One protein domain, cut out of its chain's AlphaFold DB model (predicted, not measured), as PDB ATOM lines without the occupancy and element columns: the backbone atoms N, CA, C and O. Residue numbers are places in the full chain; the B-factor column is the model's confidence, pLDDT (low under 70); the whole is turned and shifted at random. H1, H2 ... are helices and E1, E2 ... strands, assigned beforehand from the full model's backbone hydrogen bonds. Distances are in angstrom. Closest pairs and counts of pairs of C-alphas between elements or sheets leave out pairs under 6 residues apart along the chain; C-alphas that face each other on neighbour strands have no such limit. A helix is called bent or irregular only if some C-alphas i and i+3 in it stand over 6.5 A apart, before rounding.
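This is residues 9 to 64 of the 125 residues of the protein "Orn_Arg_deC_N domain-containing protein" of Streptomyces sp. So13.3 (UniProt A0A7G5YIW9). Picture a loose, thin rod in which one long helix, H1, lies along one side and the strand E1 runs back along the other side, with the short helix H2 after it. Residues 9 to 10 lie beside E1, and from there residues 11 to 27 run to one end of the rod and fold back there in a wide loop to reach H1; the turn after H1 makes the other end. The printed part has 56 residues with two named helices and one named strand, in the order H1, E1, H2. The class is mostly helix, with 28 residues in named elements. The radius of gyration of the C-alphas is 13.9 A, and the spans are 45 by 19 by 13 A.

Look first at residues 9 to 10, which pair as strands do, in parallel, with residues 53 to 54 of E1, the strand of residues 52 to 54. E1 pairs with no named strand. Go on to H1, residues 28 to 46, and you will find its closest C-alpha to E1 at Arg 36, 7.8 A from that of Leu 53. This is the one pair of C-alphas within 8 A between them, and their centres are 10.6 A apart. H2, residues 59 to 64, is apart from H1, and E1 and H2 are apart too. In H1 every O i to N i+4 pair is within hydrogen-bond range; in H2 this is so for 1 of 2, and 0 of its 3 O i to N i+3 pairs are within range.

Start at C-alpha 9, at (6.068, 39.167, 55.675), and pass residues 9 to 27, a stretch with no named element. Find C-alpha 28 at (-0.375, 52.195, 47.725); from there H1 runs 26.7 A to C-alpha 46 at (-2.510, 34.959, 67.985). A tight link of 5 residues leads to E1, which spans 6.7 A from Arg 52 to Thr 54. A tight link of 4 residues leads on to H2, which runs 8.2 A from Arg 59 to C-alpha 64 at (1.653, 55.153, 34.304). H2 is irregular, but only just: C-alphas 61 and 64 are 6.9 A apart.

The two C-alphas farthest apart are those of Pro 21 and Gly 47, at 45.2 A. Compare the C-alphas of Leu 9 and Pro 64, the first and last printed, which are 27.1 A apart. The printed part has no cut, and neither of the two links between named elements is long. In the B-factor column the mean pLDDT of the printed part is 81.1; look for values under 70 at residues 16 to 17, 19, 21 and 59 to 64.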
ATOM      1  N   LEU A   9       7.132  39.535  56.588       84.94
ATOM      2  CA  LEU A   9       6.068  39.167  55.675       84.94
ATOM      3  C   LEU A   9       6.254  39.969  54.391       84.94
ATOM      4  O   LEU A   9       6.099  41.191  54.383       84.94
ATOM      5  N   ASP A  10       6.571  39.265  53.315       86.56
ATOM      6  CA  ASP A  10       6.634  39.827  51.975       86.56
ATOM      7  C   ASP A  10       5.384  39.412  51.197       86.56
ATOM      8  O   ASP A  10       5.070  38.225  51.084       86.56
ATOM      9  N   LEU A  11       4.644  40.400  50.699       84.12
ATOM     10  CA  LEU A  11       3.446  40.184  49.887       84.12
ATOM     11  C   LEU A  11       3.738  40.227  48.383       84.12
ATOM     12  O   LEU A  11       2.825  40.038  47.576       84.12
ATOM     13  N   GLY A  12       4.998  40.456  48.007       79.50
ATOM     14  CA  GLY A  12       5.441  40.579  46.632       79.50
ATOM     15  C   GLY A  12       4.777  41.750  45.911       79.50
ATOM     16  O   GLY A  12       4.378  42.755  46.505       79.50
ATOM     17  N   GLY A  13       4.689  41.628  44.588       78.94
ATOM     18  CA  GLY A  13       4.112  42.638  43.706       78.94
ATOM     19  C   GLY A  13       2.806  42.204  43.039       78.94
ATOM     20  O   GLY A  13       1.983  41.480  43.584       78.94
ATOM     21  N   GLY A  14       2.610  42.653  41.797       71.31
ATOM     22  CA  GLY A  14       1.460  42.257  40.972       71.31
ATOM     23  C   GLY A  14       0.294  43.245  40.967       71.31
ATOM     24  O   GLY A  14      -0.654  43.046  40.205       71.31
ATOM     25  N   HIS A  15       0.405  44.339  41.718       78.12
ATOM     26  CA  HIS A  15      -0.588  45.407  41.774       78.12
ATOM     27  C   HIS A  15      -1.033  45.916  40.395       78.12
ATOM     28  O   HIS A  15      -0.259  45.930  39.426       78.12
ATOM     29  N   ALA A  16      -2.307  46.300  40.320       67.12
ATOM     30  CA  ALA A  16      -2.962  46.707  39.088       67.12
ATOM     31  C   ALA A  16      -2.387  48.018  38.532       67.12
ATOM     32  O   ALA A  16      -1.920  48.886  39.268       67.12
ATOM     33  N   VAL A  17      -2.452  48.137  37.209       67.62
ATOM     34  CA  VAL A  17      -2.194  49.367  36.459       67.62
ATOM     35  C   VAL A  17      -3.478  49.679  35.705       67.62
ATOM     36  O   VAL A  17      -4.039  48.747  35.126       67.62
ATOM     37  N   PRO A  18      -3.938  50.936  35.703       70.75
ATOM     38  CA  PRO A  18      -5.069  51.325  34.884       70.75
ATOM     39  C   PRO A  18      -4.651  51.306  33.407       70.75
ATOM     40  O   PRO A  18      -3.727  52.014  33.005       70.75
ATOM     41  N   TYR A  19      -5.305  50.472  32.606       67.75
ATOM     42  CA  TYR A  19      -5.138  50.396  31.151       67.75
ATOM     43  C   TYR A  19      -6.313  51.038  30.410       67.75
ATOM     44  O   TYR A  19      -6.162  51.455  29.261       67.75
ATOM     45  N   GLY A  20      -7.480  51.097  31.053       72.00
ATOM     46  CA  GLY A  20      -8.713  51.639  30.496       72.00
ATOM     47  C   GLY A  20      -9.063  53.042  31.011       72.00
ATOM     48  O   GLY A  20      -8.670  53.425  32.116       72.00
ATOM     49  N   PRO A  21      -9.859  53.818  30.251       67.25
ATOM     50  CA  PRO A  21     -10.468  55.042  30.761       67.25
ATOM     51  C   PRO A  21     -11.343  54.739  31.987       67.25
ATOM     52  O   PRO A  21     -12.190  53.850  31.937       67.25
ATOM     53  N   GLY A  22     -11.164  55.496  33.074       73.94
ATOM     54  CA  GLY A  22     -11.951  55.350  34.309       73.94
ATOM     55  C   GLY A  22     -11.418  54.312  35.302       73.94
ATOM     56  O   GLY A  22     -11.942  54.210  36.410       73.94
ATOM     57  N   GLU A  23     -10.358  53.578  34.959       77.31
ATOM     58  CA  GLU A  23      -9.668  52.720  35.920       77.31
ATOM     59  C   GLU A  23      -8.827  53.575  36.876       77.31
ATOM     60  O   GLU A  23      -8.069  54.454  36.462       77.31
ATOM     61  N   SER A  24      -8.971  53.329  38.179       70.81
ATOM     62  CA  SER A  24      -8.199  54.038  39.201       70.81
ATOM     63  C   SER A  24      -6.828  53.394  39.379       70.81
ATOM     64  O   SER A  24      -6.705  52.168  39.424       70.81
ATOM     65  N   ALA A  25      -5.791  54.224  39.503       72.94
ATOM     66  CA  ALA A  25      -4.472  53.754  39.900       72.94
ATOM     67  C   ALA A  25      -4.523  53.125  41.301       72.94
ATOM     68  O   ALA A  25      -5.347  53.511  42.133       72.94
ATOM     69  N   LEU A  26      -3.630  52.167  41.568       74.25
ATOM     70  CA  LEU A  26      -3.482  51.645  42.921       74.25
ATOM     71  C   LEU A  26      -3.044  52.779  43.858       74.25
ATOM     72  O   LEU A  26      -1.965  53.344  43.686       74.25
ATOM     73  N   ASP A  27      -3.834  53.028  44.899       83.44
ATOM     74  CA  ASP A  27      -3.397  53.809  46.052       83.44
ATOM     75  C   ASP A  27      -2.610  52.908  47.010       83.44
ATOM     76  O   ASP A  27      -3.167  52.125  47.790       83.44
ATOM     77  N   ILE A  28      -1.284  53.005  46.919       78.88
ATOM     78  CA  ILE A  28      -0.375  52.195  47.725       78.88
ATOM     79  C   ILE A  28      -0.452  52.528  49.216       78.88
ATOM     80  O   ILE A  28      -0.235  51.644  50.042       78.88
ATOM     81  N   THR A  29      -0.800  53.768  49.566       82.56
ATOM     82  CA  THR A  29      -0.951  54.198  50.957       82.56
ATOM     83  C   THR A  29      -2.177  53.531  51.558       82.56
ATOM     84  O   THR A  29      -2.061  52.832  52.564       82.56
ATOM     85  N   THR A  30      -3.322  53.624  50.874       86.31
ATOM     86  CA  THR A  30      -4.561  52.963  51.311       86.31
ATOM     87  C   THR A  30      -4.391  51.444  51.418       86.31
ATOM     88  O   THR A  30      -4.879  50.831  52.369       86.31
ATOM     89  N   LEU A  31      -3.693  50.815  50.465       85.12
ATOM     90  CA  LEU A  31      -3.410  49.381  50.527       85.12
ATOM     91  C   LEU A  31      -2.535  49.027  51.739       85.12
ATOM     92  O   LEU A  31      -2.862  48.103  52.484       85.12
ATOM     93  N   ALA A  32      -1.437  49.759  51.943       84.69
ATOM     94  CA  ALA A  32      -0.504  49.508  53.034       84.69
ATOM     95  C   ALA A  32      -1.165  49.686  54.409       84.69
ATOM     96  O   ALA A  32      -0.925  48.881  55.307       84.69
ATOM     97  N   ASP A  33      -2.024  50.692  54.570       88.69
ATOM     98  CA  ASP A  33      -2.741  50.942  55.824       88.69
ATOM     99  C   ASP A  33      -3.714  49.812  56.167       88.69
ATOM    100  O   ASP A  33      -3.722  49.336  57.303       88.69
ATOM    101  N   ARG A  34      -4.463  49.303  55.179       90.88
ATOM    102  CA  ARG A  34      -5.364  48.155  55.379       90.88
ATOM    103  C   ARG A  34      -4.606  46.892  55.776       90.88
ATOM    104  O   ARG A  34      -4.992  46.226  56.729       90.88
ATOM    105  N   ILE A  35      -3.516  46.574  55.077       90.06
ATOM    106  CA  ILE A  35      -2.717  45.375  55.370       90.06
ATOM    107  C   ILE A  35      -2.095  45.474  56.764       90.06
ATOM    108  O   ILE A  35      -2.133  44.505  57.517       90.06
ATOM    109  N   ARG A  36      -1.548  46.642  57.128       88.88
ATOM    110  CA  ARG A  36      -0.990  46.875  58.467       88.88
ATOM    111  C   ARG A  36      -2.032  46.673  59.562       88.88
ATOM    112  O   ARG A  36      -1.708  46.061  60.575       88.88
ATOM    113  N   HIS A  37      -3.251  47.165  59.351       92.12
ATOM    114  CA  HIS A  37      -4.342  47.017  60.309       92.12
ATOM    115  C   HIS A  37      -4.711  45.543  60.525       92.12
ATOM    116  O   HIS A  37      -4.650  45.056  61.651       92.12
ATOM    117  N   GLU A  38      -4.975  44.803  59.446       92.81
ATOM    118  CA  GLU A  38      -5.329  43.378  59.520       92.81
ATOM    119  C   GLU A  38      -4.209  42.521  60.127       92.81
ATOM    120  O   GLU A  38      -4.458  41.597  60.907       92.81
ATOM    121  N   LEU A  39      -2.955  42.839  59.794       91.44
ATOM    122  CA  LEU A  39      -1.784  42.151  60.325       91.44
ATOM    123  C   LEU A  39      -1.623  42.394  61.831       91.44
ATOM    124  O   LEU A  39      -1.371  41.448  62.573       91.44
ATOM    125  N   ALA A  40      -1.797  43.638  62.289       91.25
ATOM    126  CA  ALA A  40      -1.740  43.976  63.708       91.25
ATOM    127  C   ALA A  40      -2.823  43.246  64.505       91.25
ATOM    128  O   ALA A  40      -2.524  42.623  65.527       91.25
ATOM    129  N   ASP A  41      -4.048  43.244  63.990       93.44
ATOM    130  CA  ASP A  41      -5.180  42.568  64.608       93.44
ATOM    131  C   ASP A  41      -4.981  41.044  64.658       93.44
ATOM    132  O   ASP A  41      -5.230  40.405  65.684       93.44
ATOM    133  N   GLY A  42      -4.494  40.441  63.569       91.00
ATOM    134  CA  GLY A  42      -4.177  39.014  63.505       91.00
ATOM    135  C   GLY A  42      -3.074  38.608  64.483       91.00
ATOM    136  O   GLY A  42      -3.250  37.661  65.254       91.00
ATOM    137  N   CYS A  43      -1.966  39.352  64.503       91.38
ATOM    138  CA  CYS A  43      -0.848  39.117  65.415       91.38
ATOM    139  C   CYS A  43      -1.275  39.235  66.883       91.38
ATOM    140  O   CYS A  43      -0.950  38.353  67.681       91.38
ATOM    141  N   ALA A  44      -2.068  40.256  67.229       90.44
ATOM    142  CA  ALA A  44      -2.582  40.449  68.582       90.44
ATOM    143  C   ALA A  44      -3.453  39.270  69.046       90.44
ATOM    144  O   ALA A  44      -3.260  38.758  70.149       90.44
ATOM    145  N   ARG A  45      -4.367  38.783  68.192       92.88
ATOM    146  CA  ARG A  45      -5.224  37.624  68.508       92.88
ATOM    147  C   ARG A  45      -4.441  36.324  68.677       92.88
ATOM    148  O   ARG A  45      -4.860  35.457  69.439       92.88
ATOM    149  N   SER A  46      -3.334  36.171  67.959       88.81
ATOM    150  CA  SER A  46      -2.510  34.959  67.985       88.81
ATOM    151  C   SER A  46      -1.329  35.030  68.957       88.81
ATOM    152  O   SER A  46      -0.578  34.061  69.052       88.81
ATOM    153  N   GLY A  47      -1.147  36.146  69.673       89.00
ATOM    154  CA  GLY A  47       0.001  36.356  70.564       89.00
ATOM    155  C   GLY A  47       1.344  36.363  69.827       89.00
ATOM    156  O   GLY A  47       2.368  36.003  70.405       89.00
ATOM    157  N   LEU A  48       1.337  36.721  68.539       87.69
ATOM    158  CA  LEU A  48       2.523  36.756  67.690       87.69
ATOM    159  C   LEU A  48       3.087  38.181  67.625       87.69
ATOM    160  O   LEU A  48       2.318  39.145  67.622       87.69
ATOM    161  N   PRO A  49       4.418  38.346  67.531       88.62
ATOM    162  CA  PRO A  49       5.004  39.649  67.256       88.62
ATOM    163  C   PRO A  49       4.582  40.142  65.867       88.62
ATOM    164  O   PRO A  49       4.367  39.347  64.949       88.62
ATOM    165  N   LEU A  50       4.482  41.463  65.713       89.94
ATOM    166  CA  LEU A  50       4.197  42.080  64.421       89.94
ATOM    167  C   LEU A  50       5.421  41.929  63.494       89.94
ATOM    168  O   LEU A  50       6.503  42.393  63.868       89.94
ATOM    169  N   PRO A  51       5.289  41.314  62.304       89.31
ATOM    170  CA  PRO A  51       6.401  41.189  61.368       89.31
ATOM    171  C   PRO A  51       6.693  42.516  60.667       89.31
ATOM    172  O   PRO A  51       5.826  43.382  60.525       89.31
ATOM    173  N   ARG A  52       7.908  42.644  60.128       88.62
ATOM    174  CA  ARG A  52       8.201  43.675  59.130       88.62
ATOM    175  C   ARG A  52       7.450  43.348  57.837       88.62
ATOM    176  O   ARG A  52       7.618  42.262  57.293       88.62
ATOM    177  N   LEU A  53       6.659  44.296  57.345       85.69
ATOM    178  CA  LEU A  53       5.904  44.160  56.099       85.69
ATOM    179  C   LEU A  53       6.687  44.744  54.913       85.69
ATOM    180  O   LEU A  53       7.091  45.908  54.966       85.69
ATOM    181  N   THR A  54       6.826  43.964  53.842       86.69
ATOM    182  CA  THR A  54       7.390  44.384  52.545       86.69
ATOM    183  C   THR A  54       6.337  44.247  51.439       86.69
ATOM    184  O   THR A  54       5.536  43.311  51.444       86.69
ATOM    185  N   ILE A  55       6.326  45.199  50.500       80.94
ATOM    186  CA  ILE A  55       5.511  45.176  49.277       80.94
ATOM    187  C   ILE A  55       6.417  45.586  48.109       80.94
ATOM    188  O   ILE A  55       7.158  46.563  48.227       80.94
ATOM    189  N   GLU A  56       6.330  44.887  46.977       81.25
ATOM    190  CA  GLU A  56       7.225  45.058  45.823       81.25
ATOM    191  C   GLU A  56       6.474  45.569  44.571       81.25
ATOM    192  O   GLU A  56       6.282  44.847  43.580       81.25
ATOM    193  N   PRO A  57       5.993  46.828  44.558       72.12
ATOM    194  CA  PRO A  57       5.222  47.350  43.439       72.12
ATOM    195  C   PRO A  57       6.108  47.589  42.208       72.12
ATOM    196  O   PRO A  57       6.811  48.587  42.099       72.12
ATOM    197  N   GLY A  58       6.029  46.689  41.226       71.81
ATOM    198  CA  GLY A  58       6.675  46.869  39.923       71.81
ATOM    199  C   GLY A  58       5.862  47.777  38.994       71.81
ATOM    200  O   GLY A  58       5.981  49.002  39.000       71.81
ATOM    201  N   ARG A  59       4.990  47.167  38.180       68.44
ATOM    202  CA  ARG A  59       4.226  47.869  37.128       68.44
ATOM    203  C   ARG A  59       3.367  49.033  37.627       68.44
ATOM    204  O   ARG A  59       3.178  49.974  36.872       68.44
ATOM    205  N   ALA A  60       2.878  48.990  38.866       69.25
ATOM    206  CA  ALA A  60       2.048  50.052  39.434       69.25
ATOM    207  C   ALA A  60       2.799  51.390  39.557       69.25
ATOM    208  O   ALA A  60       2.175  52.438  39.440       69.25
ATOM    209  N   VAL A  61       4.128  51.360  39.727       68.81
ATOM    210  CA  VAL A  61       4.966  52.567  39.819       68.81
ATOM    211  C   VAL A  61       5.392  53.057  38.435       68.81
ATOM    212  O   VAL A  61       5.276  54.238  38.128       68.81
ATOM    213  N   VAL A  62       5.882  52.156  37.577       66.75
ATOM    214  CA  VAL A  62       6.465  52.536  36.272       66.75
ATOM    215  C   VAL A  62       5.467  52.575  35.114       66.75
ATOM    216  O   VAL A  62       5.702  53.289  34.145       66.75
ATOM    217  N   GLY A  63       4.366  51.828  35.186       68.00
ATOM    218  CA  GLY A  63       3.383  51.699  34.106       68.00
ATOM    219  C   GLY A  63       2.756  53.033  33.687       68.00
ATOM    220  O   GLY A  63       2.809  53.358  32.505       68.00
ATOM    221  N   PRO A  64       2.232  53.845  34.624       68.81
ATOM    222  CA  PRO A  64       1.653  55.153  34.304       68.81
ATOM    223  C   PRO A  64       2.678  56.211  33.865       68.81
ATOM    224  O   PRO A  64       2.302  57.239  33.309       68.81
TER     225      PRO A  64